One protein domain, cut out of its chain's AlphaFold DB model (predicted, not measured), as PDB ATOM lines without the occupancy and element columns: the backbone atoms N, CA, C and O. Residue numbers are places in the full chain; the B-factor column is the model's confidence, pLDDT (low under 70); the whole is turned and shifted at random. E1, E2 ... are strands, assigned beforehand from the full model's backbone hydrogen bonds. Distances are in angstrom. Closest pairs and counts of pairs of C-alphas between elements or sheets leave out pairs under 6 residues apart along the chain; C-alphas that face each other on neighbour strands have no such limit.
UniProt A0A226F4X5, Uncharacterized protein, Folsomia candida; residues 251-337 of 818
ATOM      1  N   GLU A 251     150.499 114.227 129.055       94.94
ATOM      2  CA  GLU A 251     150.742 114.447 130.479       94.94
ATOM      3  C   GLU A 251     150.442 115.907 130.805       94.94
ATOM      4  O   GLU A 251     150.722 116.794 129.997       94.94
ATOM      5  N   ILE A 252     149.875 116.165 131.983       94.81
ATOM      6  CA  ILE A 252     149.697 117.525 132.487       94.81
ATOM      7  C   ILE A 252     150.713 117.782 133.594       94.81
ATOM      8  O   ILE A 252     150.783 117.048 134.578       94.81
ATOM      9  N   HIS A 253     151.529 118.813 133.409       93.75
ATOM     10  CA  HIS A 253     152.386 119.333 134.458       93.75
ATOM     11  C   HIS A 253     151.604 120.404 135.216       93.75
ATOM     12  O   HIS A 253     151.247 121.436 134.643       93.75
ATOM     13  N   ILE A 254     151.299 120.114 136.476       89.94
ATOM     14  CA  ILE A 254     150.594 121.006 137.395       89.94
ATOM     15  C   ILE A 254     151.615 121.984 137.978       89.94
ATOM     16  O   ILE A 254     152.638 121.556 138.507       89.94
ATOM     17  N   GLY A 255     151.324 123.279 137.882       84.44
ATOM     18  CA  GLY A 255     152.067 124.354 138.537       84.44
ATOM     19  C   GLY A 255     151.123 125.269 139.317       84.44
ATOM     20  O   GLY A 255     149.906 125.222 139.135       84.44
ATOM     21  N   ASN A 256     151.686 126.108 140.188       77.50
ATOM     22  CA  ASN A 256     150.912 126.887 141.164       77.50
ATOM     23  C   ASN A 256     149.977 127.927 140.511       77.50
ATOM     24  O   ASN A 256     148.868 128.146 140.997       77.50
ATOM     25  N   GLU A 257     150.408 128.541 139.404       77.62
ATOM     26  CA  GLU A 257     149.666 129.597 138.688       77.62
ATOM     27  C   GLU A 257     149.050 129.119 137.365       77.62
ATOM     28  O   GLU A 257     148.022 129.630 136.923       77.62
ATOM     29  N   SER A 258     149.672 128.137 136.708       87.19
ATOM     30  CA  SER A 258     149.183 127.564 135.452       87.19
ATOM     31  C   SER A 258     149.612 126.106 135.306       87.19
ATOM     32  O   SER A 258     150.621 125.675 135.863       87.19
ATOM     33  N   SER A 259     148.840 125.339 134.536       93.69
ATOM     34  CA  SER A 259     149.169 123.953 134.187       93.69
ATOM     35  C   SER A 259     149.558 123.848 132.716       93.69
ATOM     36  O   SER A 259     148.934 124.468 131.856       93.69
ATOM     37  N   THR A 260     150.572 123.044 132.400       95.25
ATOM     38  CA  THR A 260     151.042 122.825 131.025       95.25
ATOM     39  C   THR A 260     150.713 121.415 130.559       95.25
ATOM     40  O   THR A 260     151.281 120.436 131.045       95.25
ATOM     41  N   LEU A 261     149.838 121.311 129.562       96.12
ATOM     42  CA  LEU A 261     149.576 120.071 128.843       96.12
ATOM     43  C   LEU A 261     150.731 119.792 127.870       96.12
ATOM     44  O   LEU A 261     151.054 120.622 127.020       96.12
ATOM     45  N   THR A 262     151.349 118.622 127.984       95.31
ATOM     46  CA  THR A 262     152.451 118.163 127.130       95.31
ATOM     47  C   THR A 262     151.999 116.975 126.291       95.31
ATOM     48  O   THR A 262     151.471 115.998 126.818       95.31
ATOM     49  N   GLN A 263     152.230 117.041 124.980       92.81
ATOM     50  CA  GLN A 263     152.033 115.916 124.070       92.81
ATOM     51  C   GLN A 263     153.290 115.039 124.055       92.81
ATOM     52  O   GLN A 263     154.400 115.513 123.806       92.81
ATOM     53  N   LEU A 264     153.111 113.746 124.310       91.94
ATOM     54  CA  LEU A 264     154.196 112.776 124.405       91.94
ATOM     55  C   LEU A 264     154.611 112.244 123.028       91.94
ATOM     56  O   LEU A 264     153.773 112.060 122.142       91.94
ATOM     57  N   LYS A 265     155.891 111.870 122.885       86.50
ATOM     58  CA  LYS A 265     156.426 111.180 121.688       86.50
ATOM     59  C   LYS A 265     155.705 109.857 121.380       86.50
ATOM     60  O   LYS A 265     155.719 109.398 120.245       86.50
ATOM     61  N   SER A 266     155.062 109.237 122.372       83.00
ATOM     62  CA  SER A 266     154.215 108.052 122.183       83.00
ATOM     63  C   SER A 266     153.011 108.323 121.277       83.00
ATOM     64  O   SER A 266     152.637 107.436 120.516       83.00
ATOM     65  N   SER A 267     152.432 109.532 121.320       82.31
ATOM     66  CA  SER A 267     151.239 109.898 120.536       82.31
ATOM     67  C   SER A 267     151.455 109.770 119.024       82.31
ATOM     68  O   SER A 267     150.564 109.312 118.313       82.31
ATOM     69  N   GLU A 268     152.670 110.057 118.551       79.88
ATOM     70  CA  GLU A 268     153.075 110.008 117.138       79.88
ATOM     71  C   GLU A 268     152.933 108.594 116.526       79.88
ATOM     72  O   GLU A 268     152.850 108.457 115.309       79.88
ATOM     73  N   LYS A 269     152.840 107.543 117.358       80.06
ATOM     74  CA  LYS A 269     152.716 106.131 116.946       80.06
ATOM     75  C   LYS A 269     151.288 105.561 117.007       80.06
ATOM     76  O   LYS A 269     151.120 104.354 116.866       80.06
ATOM     77  N   THR A 270     150.270 106.379 117.275       78.12
ATOM     78  CA  THR A 270     148.932 105.883 117.677       78.12
ATOM     79  C   THR A 270     147.839 105.940 116.608       78.12
ATOM     80  O   THR A 270     146.768 105.379 116.819       78.12
ATOM     81  N   GLY A 271     148.063 106.638 115.490       76.88
ATOM     82  CA  GLY A 271     147.026 106.886 114.477       76.88
ATOM     83  C   GLY A 271     145.999 107.973 114.841       76.88
ATOM     84  O   GLY A 271     145.121 108.267 114.033       76.88
ATOM     85  N   TRP A 272     146.110 108.605 116.016       81.88
ATOM     86  CA  TRP A 272     145.302 109.773 116.376       81.88
ATOM     87  C   TRP A 272     145.874 111.059 115.761       81.88
ATOM     88  O   TRP A 272     147.080 111.307 115.825       81.88
ATOM     89  N   LYS A 273     145.004 111.897 115.191       83.06
ATOM     90  CA  LYS A 273     145.335 113.216 114.621       83.06
ATOM     91  C   LYS A 273     144.394 114.311 115.134       83.06
ATOM     92  O   LYS A 273     143.416 114.035 115.827       83.06
ATOM     93  N   ASP A 274     144.730 115.558 114.800       88.25
ATOM     94  CA  ASP A 274     143.900 116.763 114.968       88.25
ATOM     95  C   ASP A 274     143.351 116.992 116.385       88.25
ATOM     96  O   ASP A 274     142.258 117.524 116.577       88.25
ATOM     97  N   CYS A 275     144.121 116.584 117.397       93.12
ATOM     98  CA  CYS A 275     143.675 116.609 118.781       93.12
ATOM     99  C   CYS A 275     143.361 118.028 119.286       93.12
ATOM    100  O   CYS A 275     144.117 118.983 119.082       93.12
ATOM    101  N   CYS A 276     142.265 118.152 120.025       95.62
ATOM    102  CA  CYS A 276     141.824 119.379 120.673       95.62
ATOM    103  C   CYS A 276     141.195 119.054 122.037       95.62
ATOM    104  O   CYS A 276     140.760 117.926 122.264       95.62
ATOM    105  N   TYR A 277     141.152 120.011 122.968       97.38
ATOM    106  CA  TYR A 277     140.452 119.816 124.243       97.38
ATOM    107  C   TYR A 277     139.130 120.584 124.313       97.38
ATOM    108  O   TYR A 277     139.013 121.693 123.789       97.38
ATOM    109  N   LYS A 278     138.140 120.001 124.991       97.94
ATOM    110  CA  LYS A 278     136.864 120.633 125.353       97.94
ATOM    111  C   LYS A 278     136.779 120.766 126.867       97.94
ATOM    112  O   LYS A 278     137.293 119.916 127.598       97.94
ATOM    113  N   LEU A 279     136.132 121.829 127.324       97.88
ATOM    114  CA  LEU A 279     135.811 122.029 128.732       97.88
ATOM    115  C   LEU A 279     134.584 121.196 129.101       97.88
ATOM    116  O   LEU A 279     133.722 120.980 128.246       97.88
ATOM    117  N   VAL A 280     134.496 120.757 130.355       96.94
ATOM    118  CA  VAL A 280     133.306 120.095 130.913       96.94
ATOM    119  C   VAL A 280     132.674 120.990 131.969       96.94
ATOM    120  O   VAL A 280     133.365 121.497 132.849       96.94
ATOM    121  N   PHE A 281     131.355 121.139 131.897       93.19
ATOM    122  CA  PHE A 281     130.545 121.855 132.878       93.19
ATOM    123  C   PHE A 281     129.358 120.991 133.307       93.19
ATOM    124  O   PHE A 281     128.882 120.158 132.536       93.19
ATOM    125  N   ARG A 282     128.832 121.242 134.505       91.50
ATOM    126  CA  ARG A 282     127.453 120.879 134.860       91.50
ATOM    127  C   ARG A 282     126.492 121.758 134.047       91.50
ATOM    128  O   ARG A 282     126.801 122.928 133.827       91.50
ATOM    129  N   ASP A 283     125.373 121.215 133.572       88.62
ATOM    130  CA  ASP A 283     124.406 121.969 132.759       88.62
ATOM    131  C   ASP A 283     123.665 123.018 133.615       88.62
ATOM    132  O   ASP A 283     122.843 122.639 134.450       88.62
ATOM    133  N   PRO A 284     123.889 124.335 133.421       80.94
ATOM    134  CA  PRO A 284     123.248 125.367 134.238       80.94
ATOM    135  C   PRO A 284     121.739 125.492 133.982       80.94
ATOM    136  O   PRO A 284     121.062 126.236 134.684       80.94
ATOM    137  N   LYS A 285     121.193 124.794 132.974       83.62
ATOM    138  CA  LYS A 285     119.749 124.753 132.697       83.62
ATOM    139  C   LYS A 285     119.008 123.681 133.495       83.62
ATOM    140  O   LYS A 285     117.791 123.570 133.352       83.62
ATOM    141  N   LYS A 286     119.716 122.874 134.287       82.12
ATOM    142  CA  LYS A 286     119.160 121.717 134.984       82.12
ATOM    143  C   LYS A 286     119.556 121.697 136.452       82.12
ATOM    144  O   LYS A 286     120.718 121.866 136.804       82.12
ATOM    145  N   SER A 287     118.577 121.417 137.304       76.25
ATOM    146  CA  SER A 287     118.756 121.283 138.752       76.25
ATOM    147  C   SER A 287     118.898 119.805 139.143       76.25
ATOM    148  O   SER A 287     118.158 119.302 139.981       76.25
ATOM    149  N   ASP A 288     119.819 119.098 138.479       82.00
ATOM    150  CA  ASP A 288     120.164 117.694 138.749       82.00
ATOM    151  C   ASP A 288     121.688 117.494 138.792       82.00
ATOM    152  O   ASP A 288     122.447 118.319 138.271       82.00
ATOM    153  N   ASP A 289     122.138 116.443 139.482       84.81
ATOM    154  CA  ASP A 289     123.555 116.131 139.762       84.81
ATOM    155  C   ASP A 289     124.236 115.293 138.666       84.81
ATOM    156  O   ASP A 289     125.365 114.824 138.828       84.81
ATOM    157  N   ASP A 290     123.521 115.073 137.563       86.25
ATOM    158  CA  ASP A 290     123.752 113.983 136.616       86.25
ATOM    159  C   ASP A 290     123.810 114.460 135.149       86.25
ATOM    160  O   ASP A 290     123.903 113.642 134.223       86.25
ATOM    161  N   SER A 291     123.765 115.779 134.935       88.81
ATOM    162  CA  SER A 291     123.774 116.423 133.624       88.81
ATOM    163  C   SER A 291     125.021 117.268 133.390       88.81
ATOM    164  O   SER A 291     125.171 118.375 133.913       88.81
ATOM    165  N   GLU A 292     125.883 116.774 132.505       93.19
ATOM    166  CA  GLU A 292     127.114 117.436 132.082       93.19
ATOM    167  C   GLU A 292     127.078 117.808 130.595       93.19
ATOM    168  O   GLU A 292     126.530 117.084 129.759       93.19
ATOM    169  N   ILE A 293     127.743 118.909 130.249       94.38
ATOM    170  CA  ILE A 293     127.884 119.412 128.879       94.38
ATOM    171  C   ILE A 293     129.345 119.724 128.544       94.38
ATOM    172  O   ILE A 293     130.128 120.150 129.394       94.38
ATOM    173  N   PHE A 294     129.701 119.545 127.270       95.94
ATOM    174  CA  PHE A 294     130.985 119.982 126.721       95.94
ATOM    175  C   PHE A 294     130.907 121.427 126.206       95.94
ATOM    176  O   PHE A 294     129.867 121.864 125.704       95.94
ATOM    177  N   SER A 295     132.024 122.157 126.224       96.25
ATOM    178  CA  SER A 295     132.130 123.426 125.497       96.25
ATOM    179  C   SER A 295     131.935 123.227 123.990       96.25
ATOM    180  O   SER A 295     132.587 122.382 123.376       96.25
ATOM    181  N   LYS A 296     131.112 124.079 123.356       93.94
ATOM    182  CA  LYS A 296     130.977 124.128 121.881       93.94
ATOM    183  C   LYS A 296     132.323 124.371 121.182       93.94
ATOM    184  O   LYS A 296     132.564 123.863 120.094       93.94
ATOM    185  N   LYS A 297     133.197 125.162 121.813       96.38
ATOM    186  CA  LYS A 297     134.568 125.420 121.364       96.38
ATOM    187  C   LYS A 297     135.469 124.242 121.735       96.38
ATOM    188  O   LYS A 297     135.531 123.877 122.907       96.38
ATOM    189  N   CYS A 298     136.210 123.720 120.758       95.44
ATOM    190  CA  CYS A 298     137.377 122.874 121.001       95.44
ATOM    191  C   CYS A 298     138.658 123.707 120.844       95.44
ATOM    192  O   CYS A 298     138.758 124.543 119.944       95.44
ATOM    193  N   TYR A 299     139.632 123.503 121.725       96.06
ATOM    194  CA  TYR A 299     140.878 124.263 121.791       96.06
ATOM    195  C   TYR A 299     142.011 123.401 121.200       96.06
ATOM    196  O   TYR A 299     142.345 122.370 121.787       96.06
ATOM    197  N   PRO A 300     142.573 123.744 120.025       94.44
ATOM    198  CA  PRO A 300     143.415 122.823 119.262       94.44
ATOM    199  C   PRO A 300     144.823 122.677 119.857       94.44
ATOM    200  O   PRO A 300     145.529 123.665 120.081       94.44
ATOM    201  N   ILE A 301     145.268 121.434 120.056       92.94
ATOM    202  CA  ILE A 301     146.565 121.094 120.657       92.94
ATOM    203  C   ILE A 301     147.638 121.108 119.554       92.94
ATOM    204  O   ILE A 301     148.127 120.082 119.100       92.94
ATOM    205  N   ARG A 302     147.971 122.314 119.071       82.56
ATOM    206  CA  ARG A 302     148.929 122.530 117.961       82.56
ATOM    207  C   ARG A 302     150.403 122.539 118.382       82.56
ATOM    208  O   ARG A 302     151.281 122.500 117.528       82.56
ATOM    209  N   LYS A 303     150.689 122.667 119.680       76.44
ATOM    210  CA  LYS A 303     152.047 122.763 120.238       76.44
ATOM    211  C   LYS A 303     152.335 121.534 121.099       76.44
ATOM    212  O   LYS A 303     151.477 121.140 121.882       76.44
ATOM    213  N   LYS A 304     153.569 121.007 121.051       85.56
ATOM    214  CA  LYS A 304     153.998 119.886 121.918       85.56
ATOM    215  C   LYS A 304     153.937 120.218 123.421       85.56
ATOM    216  O   LYS A 304     153.878 119.304 124.237       85.56
ATOM    217  N   ARG A 305     153.911 121.508 123.783       91.81
ATOM    218  CA  ARG A 305     153.528 122.025 125.106       91.81
ATOM    219  C   ARG A 305     152.512 123.154 124.949       91.81
ATOM    220  O   ARG A 305     152.726 124.062 124.145       91.81
ATOM    221  N   LEU A 306     151.435 123.104 125.725       94.19
ATOM    222  CA  LEU A 306     150.330 124.055 125.707       94.19
ATOM    223  C   LEU A 306     149.972 124.449 127.143       94.19
ATOM    224  O   LEU A 306     149.512 123.613 127.920       94.19
ATOM    225  N   VAL A 307     150.168 125.722 127.486       94.94
ATOM    226  CA  VAL A 307     149.684 126.278 128.757       94.94
ATOM    227  C   VAL A 307     148.155 126.291 128.723       94.94
ATOM    228  O   VAL A 307     147.550 126.775 127.763       94.94
ATOM    229  N   ILE A 308     147.537 125.728 129.754       95.56
ATOM    230  CA  ILE A 308     146.092 125.733 129.961       95.56
ATOM    231  C   ILE A 308     145.723 127.042 130.682       95.56
ATOM    232  O   ILE A 308     146.311 127.327 131.726       95.56
ATOM    233  N   PRO A 309     144.787 127.854 130.146       94.06
ATOM    234  CA  PRO A 309     144.338 129.087 130.787       94.06
ATOM    235  C   PRO A 309     143.866 128.879 132.235       94.06
ATOM    236  O   PRO A 309     143.165 127.899 132.497       94.06
ATOM    237  N   PRO A 310     144.139 129.823 133.158       89.19
ATOM    238  CA  PRO A 310     143.784 129.726 134.581       89.19
ATOM    239  C   PRO A 310     142.277 129.892 134.866       89.19
ATOM    240  O   PRO A 310     141.878 130.204 135.978       89.19
ATOM    241  N   THR A 311     141.421 129.680 133.866       91.31
ATOM    242  CA  THR A 311     139.954 129.615 133.979       91.31
ATOM    243  C   THR A 311     139.396 128.257 133.533       91.31
ATOM    244  O   THR A 311     138.191 128.024 133.604       91.31
ATOM    245  N   HIS A 312     140.248 127.348 133.047       94.94
ATOM    246  CA  HIS A 312     139.853 126.041 132.530       94.94
ATOM    247  C   HIS A 312     140.061 124.955 133.597       94.94
ATOM    248  O   HIS A 312     141.140 124.379 133.709       94.94
ATOM    249  N   GLU A 313     139.019 124.678 134.379       95.19
ATOM    250  CA  GLU A 313     139.040 123.686 135.464       95.19
ATOM    251  C   GLU A 313     139.075 122.237 134.943       95.19
ATOM    252  O   GLU A 313     140.024 121.496 135.190       95.19
ATOM    253  N   PHE A 314     138.068 121.825 134.170       97.56
ATOM    254  CA  PHE A 314     137.958 120.457 133.661       97.56
ATOM    255  C   PHE A 314     138.207 120.411 132.157       97.56
ATOM    256  O   PHE A 314     137.468 121.032 131.393       97.56
ATOM    257  N   ILE A 315     139.220 119.651 131.726       97.56
ATOM    258  CA  ILE A 315     139.564 119.483 130.309       97.56
ATOM    259  C   ILE A 315     139.457 118.017 129.875       97.56
ATOM    260  O   ILE A 315     139.884 117.095 130.568       97.56
ATOM    261  N   THR A 316     138.905 117.808 128.685       97.81
ATOM    262  CA  THR A 316     138.748 116.496 128.040       97.81
ATOM    263  C   THR A 316     139.351 116.552 126.651       97.81
ATOM    264  O   THR A 316     139.074 117.489 125.905       97.81
ATOM    265  N   ILE A 317     140.208 115.595 126.303       96.75
ATOM    266  CA  ILE A 317     140.913 115.602 125.019       96.75
ATOM    267  C   ILE A 317     140.182 114.709 124.031       96.75
ATOM    268  O   ILE A 317     139.958 113.526 124.291       96.75
ATOM    269  N   PHE A 318     139.862 115.295 122.885       95.56
ATOM    270  CA  PHE A 318     139.285 114.650 121.721       95.56
ATOM    271  C   PHE A 318     140.326 114.595 120.601       95.56
ATOM    272  O   PHE A 318     141.086 115.543 120.411       95.56
ATOM    273  N   CYS A 319     140.357 113.495 119.854       92.62
ATOM    274  CA  CYS A 319     141.203 113.320 118.673       92.62
ATOM    275  C   CYS A 319     140.424 112.611 117.556       92.62
ATOM    276  O   CYS A 319     139.468 111.878 117.818       92.62
ATOM    277  N   ASN A 320     140.873 112.784 116.316       89.50
ATOM    278  CA  ASN A 320     140.370 112.070 115.146       89.50
ATOM    279  C   ASN A 320     141.131 110.751 114.964       89.50
ATOM    280  O   ASN A 320     142.363 110.760 114.932       89.50
ATOM    281  N   SER A 321     140.424 109.627 114.820       77.62
ATOM    282  CA  SER A 321     141.051 108.366 114.393       77.62
ATOM    283  C   SER A 321     141.183 108.321 112.872       77.62
ATOM    284  O   SER A 321     140.226 108.641 112.167       77.62
ATOM    285  N   THR A 322     142.331 107.856 112.371       67.06
ATOM    286  CA  THR A 322     142.526 107.525 110.948       67.06
ATOM    287  C   THR A 322     142.370 106.030 110.639       67.06
ATOM    288  O   THR A 322     142.726 105.606 109.544       67.06
ATOM    289  N   THR A 323     141.910 105.199 111.586       64.62
ATOM    290  CA  THR A 323     141.856 103.729 111.416       64.62
ATOM    291  C   THR A 323     140.546 103.208 110.821       64.62
ATOM    292  O   THR A 323     140.419 102.007 110.618       64.62
ATOM    293  N   ASN A 324     139.576 104.088 110.557       55.16
ATOM    294  CA  ASN A 324     138.338 103.796 109.835       55.16
ATOM    295  C   ASN A 324     138.162 104.822 108.708       55.16
ATOM    296  O   ASN A 324     138.650 105.946 108.806       55.16
ATOM    297  N   SER A 325     137.399 104.464 107.675       57.09
ATOM    298  CA  SER A 325     137.050 105.344 106.547       57.09
ATOM    299  C   SER A 325     136.138 106.526 106.913       57.09
ATOM    300  O   SER A 325     135.891 107.391 106.077       57.09
ATOM    301  N   SER A 326     135.661 106.600 108.159       61.91
ATOM    302  CA  SER A 326     134.943 107.745 108.720       61.91
ATOM    303  C   SER A 326     135.742 108.391 109.857       61.91
ATOM    304  O   SER A 326     136.110 107.740 110.838       61.91
ATOM    305  N   ILE A 327     135.991 109.700 109.734       64.00
ATOM    306  CA  ILE A 327     136.667 110.493 110.765       64.00
ATOM    307  C   ILE A 327     135.740 110.597 111.979       64.00
ATOM    308  O   ILE A 327     134.754 111.335 111.963       64.00
ATOM    309  N   ARG A 328     136.056 109.852 113.041       76.25
ATOM    310  CA  ARG A 328     135.311 109.883 114.303       76.25
ATOM    311  C   ARG A 328     136.097 110.620 115.379       76.25
ATOM    312  O   ARG A 328     137.039 110.067 115.954       76.25
ATOM    313  N   GLU A 329     135.649 111.833 115.693       86.50
ATOM    314  CA  GLU A 329     136.083 112.552 116.889       86.50
ATOM    315  C   GLU A 329     135.793 111.682 118.127       86.50
ATOM    316  O   GLU A 329     134.661 111.249 118.360       86.50
ATOM    317  N   THR A 330     136.834 111.364 118.894       91.31
ATOM    318  CA  THR A 330     136.761 110.430 120.023       91.31
ATOM    319  C   THR A 330     137.494 111.014 121.221       91.31
ATOM    320  O   THR A 330     138.629 111.467 121.092       91.31
ATOM    321  N   MET A 331     136.858 110.986 122.394       94.69
ATOM    322  CA  MET A 331     137.512 111.340 123.653       94.69
ATOM    323  C   MET A 331     138.553 110.269 124.007       94.69
ATOM    324  O   MET A 331     138.240 109.077 123.996       94.69
ATOM    325  N   VAL A 332     139.782 110.688 124.308       94.50
ATOM    326  CA  VAL A 332     140.924 109.798 124.594       94.50
ATOM    327  C   VAL A 332     141.525 110.007 125.982       94.50
ATOM    328  O   VAL A 332     142.177 109.100 126.496       94.50
ATOM    329  N   ASP A 333     141.321 111.179 126.592       96.00
ATOM    330  CA  ASP A 333     141.937 111.544 127.872       96.00
ATOM    331  C   ASP A 333     141.122 112.609 128.636       96.00
ATOM    332  O   ASP A 333     140.301 113.315 128.040       96.00
ATOM    333  N   ALA A 334     141.359 112.744 129.942       97.31
ATOM    334  CA  ALA A 334     140.711 113.722 130.820       97.31
ATOM    335  C   ALA A 334     141.647 114.190 131.945       97.31
ATOM    336  O   ALA A 334     142.390 113.391 132.514       97.31
ATOM    337  N   PHE A 335     141.557 115.471 132.313       97.38
ATOM    338  CA  PHE A 335     142.287 116.054 133.442       97.38
ATOM    339  C   PHE A 335     141.394 117.013 134.237       97.38
ATOM    340  O   PHE A 335     140.645 117.802 133.655       97.38
ATOM    341  N   ALA A 336     141.511 116.960 135.565       96.88
ATOM    342  CA  ALA A 336     140.793 117.827 136.490       96.88
ATOM    343  C   ALA A 336     141.755 118.756 137.235       96.88
ATOM    344  O   ALA A 336     142.429 118.344 138.181       96.88
ATOM    345  N   LEU A 337     141.807 120.009 136.799       96.69
ATOM    346  CA  LEU A 337     142.546 121.078 137.459       96.69
ATOM    347  C   LEU A 337     141.675 121.735 138.542       96.69
ATOM    348  O   LEU A 337     140.486 121.447 138.658       96.69
TER     349      LEU A 337
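AT A GLANCE: This is residues 251 to 337 of the 818 residues of an uncharacterized protein of Folsomia candida (UniProt A0A226F4X5). Two antiparallel sheets are set partly face to face, a larger one of four strands, curled like part of a barrel, and a smaller one of three, with few close approaches between their strands. The hairpin of E3 and E4 reaches away from the small sheet, and the turn at its tip makes one end of the long dimension. The printed part has 87 residues, with no named helix and seven strands in the order E1 to E7; the class is all strand. The large sheet runs E4, E3, E6, E7 and the small one E1, E2, E5. The whole is only just compact, close to loose, with a radius of gyration of the C-alphas of 14.3 A, and flat, spanning 42 by 36 by 17 A.

IN THESE COORDINATES: E1, residues 251 to 254, begins with C-alpha 251 at (150.742, 114.447, 130.479) and is 9.5 A long. E2 is residues 259 to 263, 13.2 A. E3, residues 272 to 282, is the longest strand, 28.0 A from C-alpha 272 at (145.302, 109.773, 116.376) to C-alpha 282, and it bends by 64 degrees at residue 275. E4 is residues 292 to 294, 7.1 A, and E5 residues 305 to 308, 9.6 A. E6, residues 314 to 321, is 23.0 A long. E7, residues 328 to 336, is 24.2 A long and ends with C-alpha 336 at (140.793, 117.827, 136.490).

HOW THE PARTS SIT: In the small sheet E1 and E2 form a hairpin, antiparallel at 163 degrees, with N 253 and O 260 2.9 A apart, within hydrogen-bond range. E2 and E5 are antiparallel at 146 degrees, with N 306 and O 261 at 2.8 A. The large sheet is strongly twisted, with edge strands E4 and E7. E3 pairs in a staggered way, with E6 over residues 272 to 279 and with E4 over residues 280 to 282. N 278 and O 316 of E3 and E6 are 2.8 A apart, and N 293 and O 281 of the hairpin E3 and E4 are 2.8 A apart. E6 and E7 form a hairpin at 154 degrees, with N 317 and O 333 at 2.9 A. Residues 299 to 300 pair with residues 276 to 277 of E3, antiparallel. Between the sheets, the closest C-alphas of E1 and E7 are those of Ile 252 and Phe 335, 7.6 A apart. Among the pairs that are apart are E2 and E3, E3 and E5, and E5 and E6.

THE WHOLE: The two C-alphas farthest apart, those of Lys 269 and Ser 287, are 43.1 A apart. The printed part has no cut. The links E1 to E2 and E5 to E6 are tight, the other four are short, and no link is long. The mean pLDDT of the printed part is 88.3, and residues 322 to 327, between E6 and E7, are under 70.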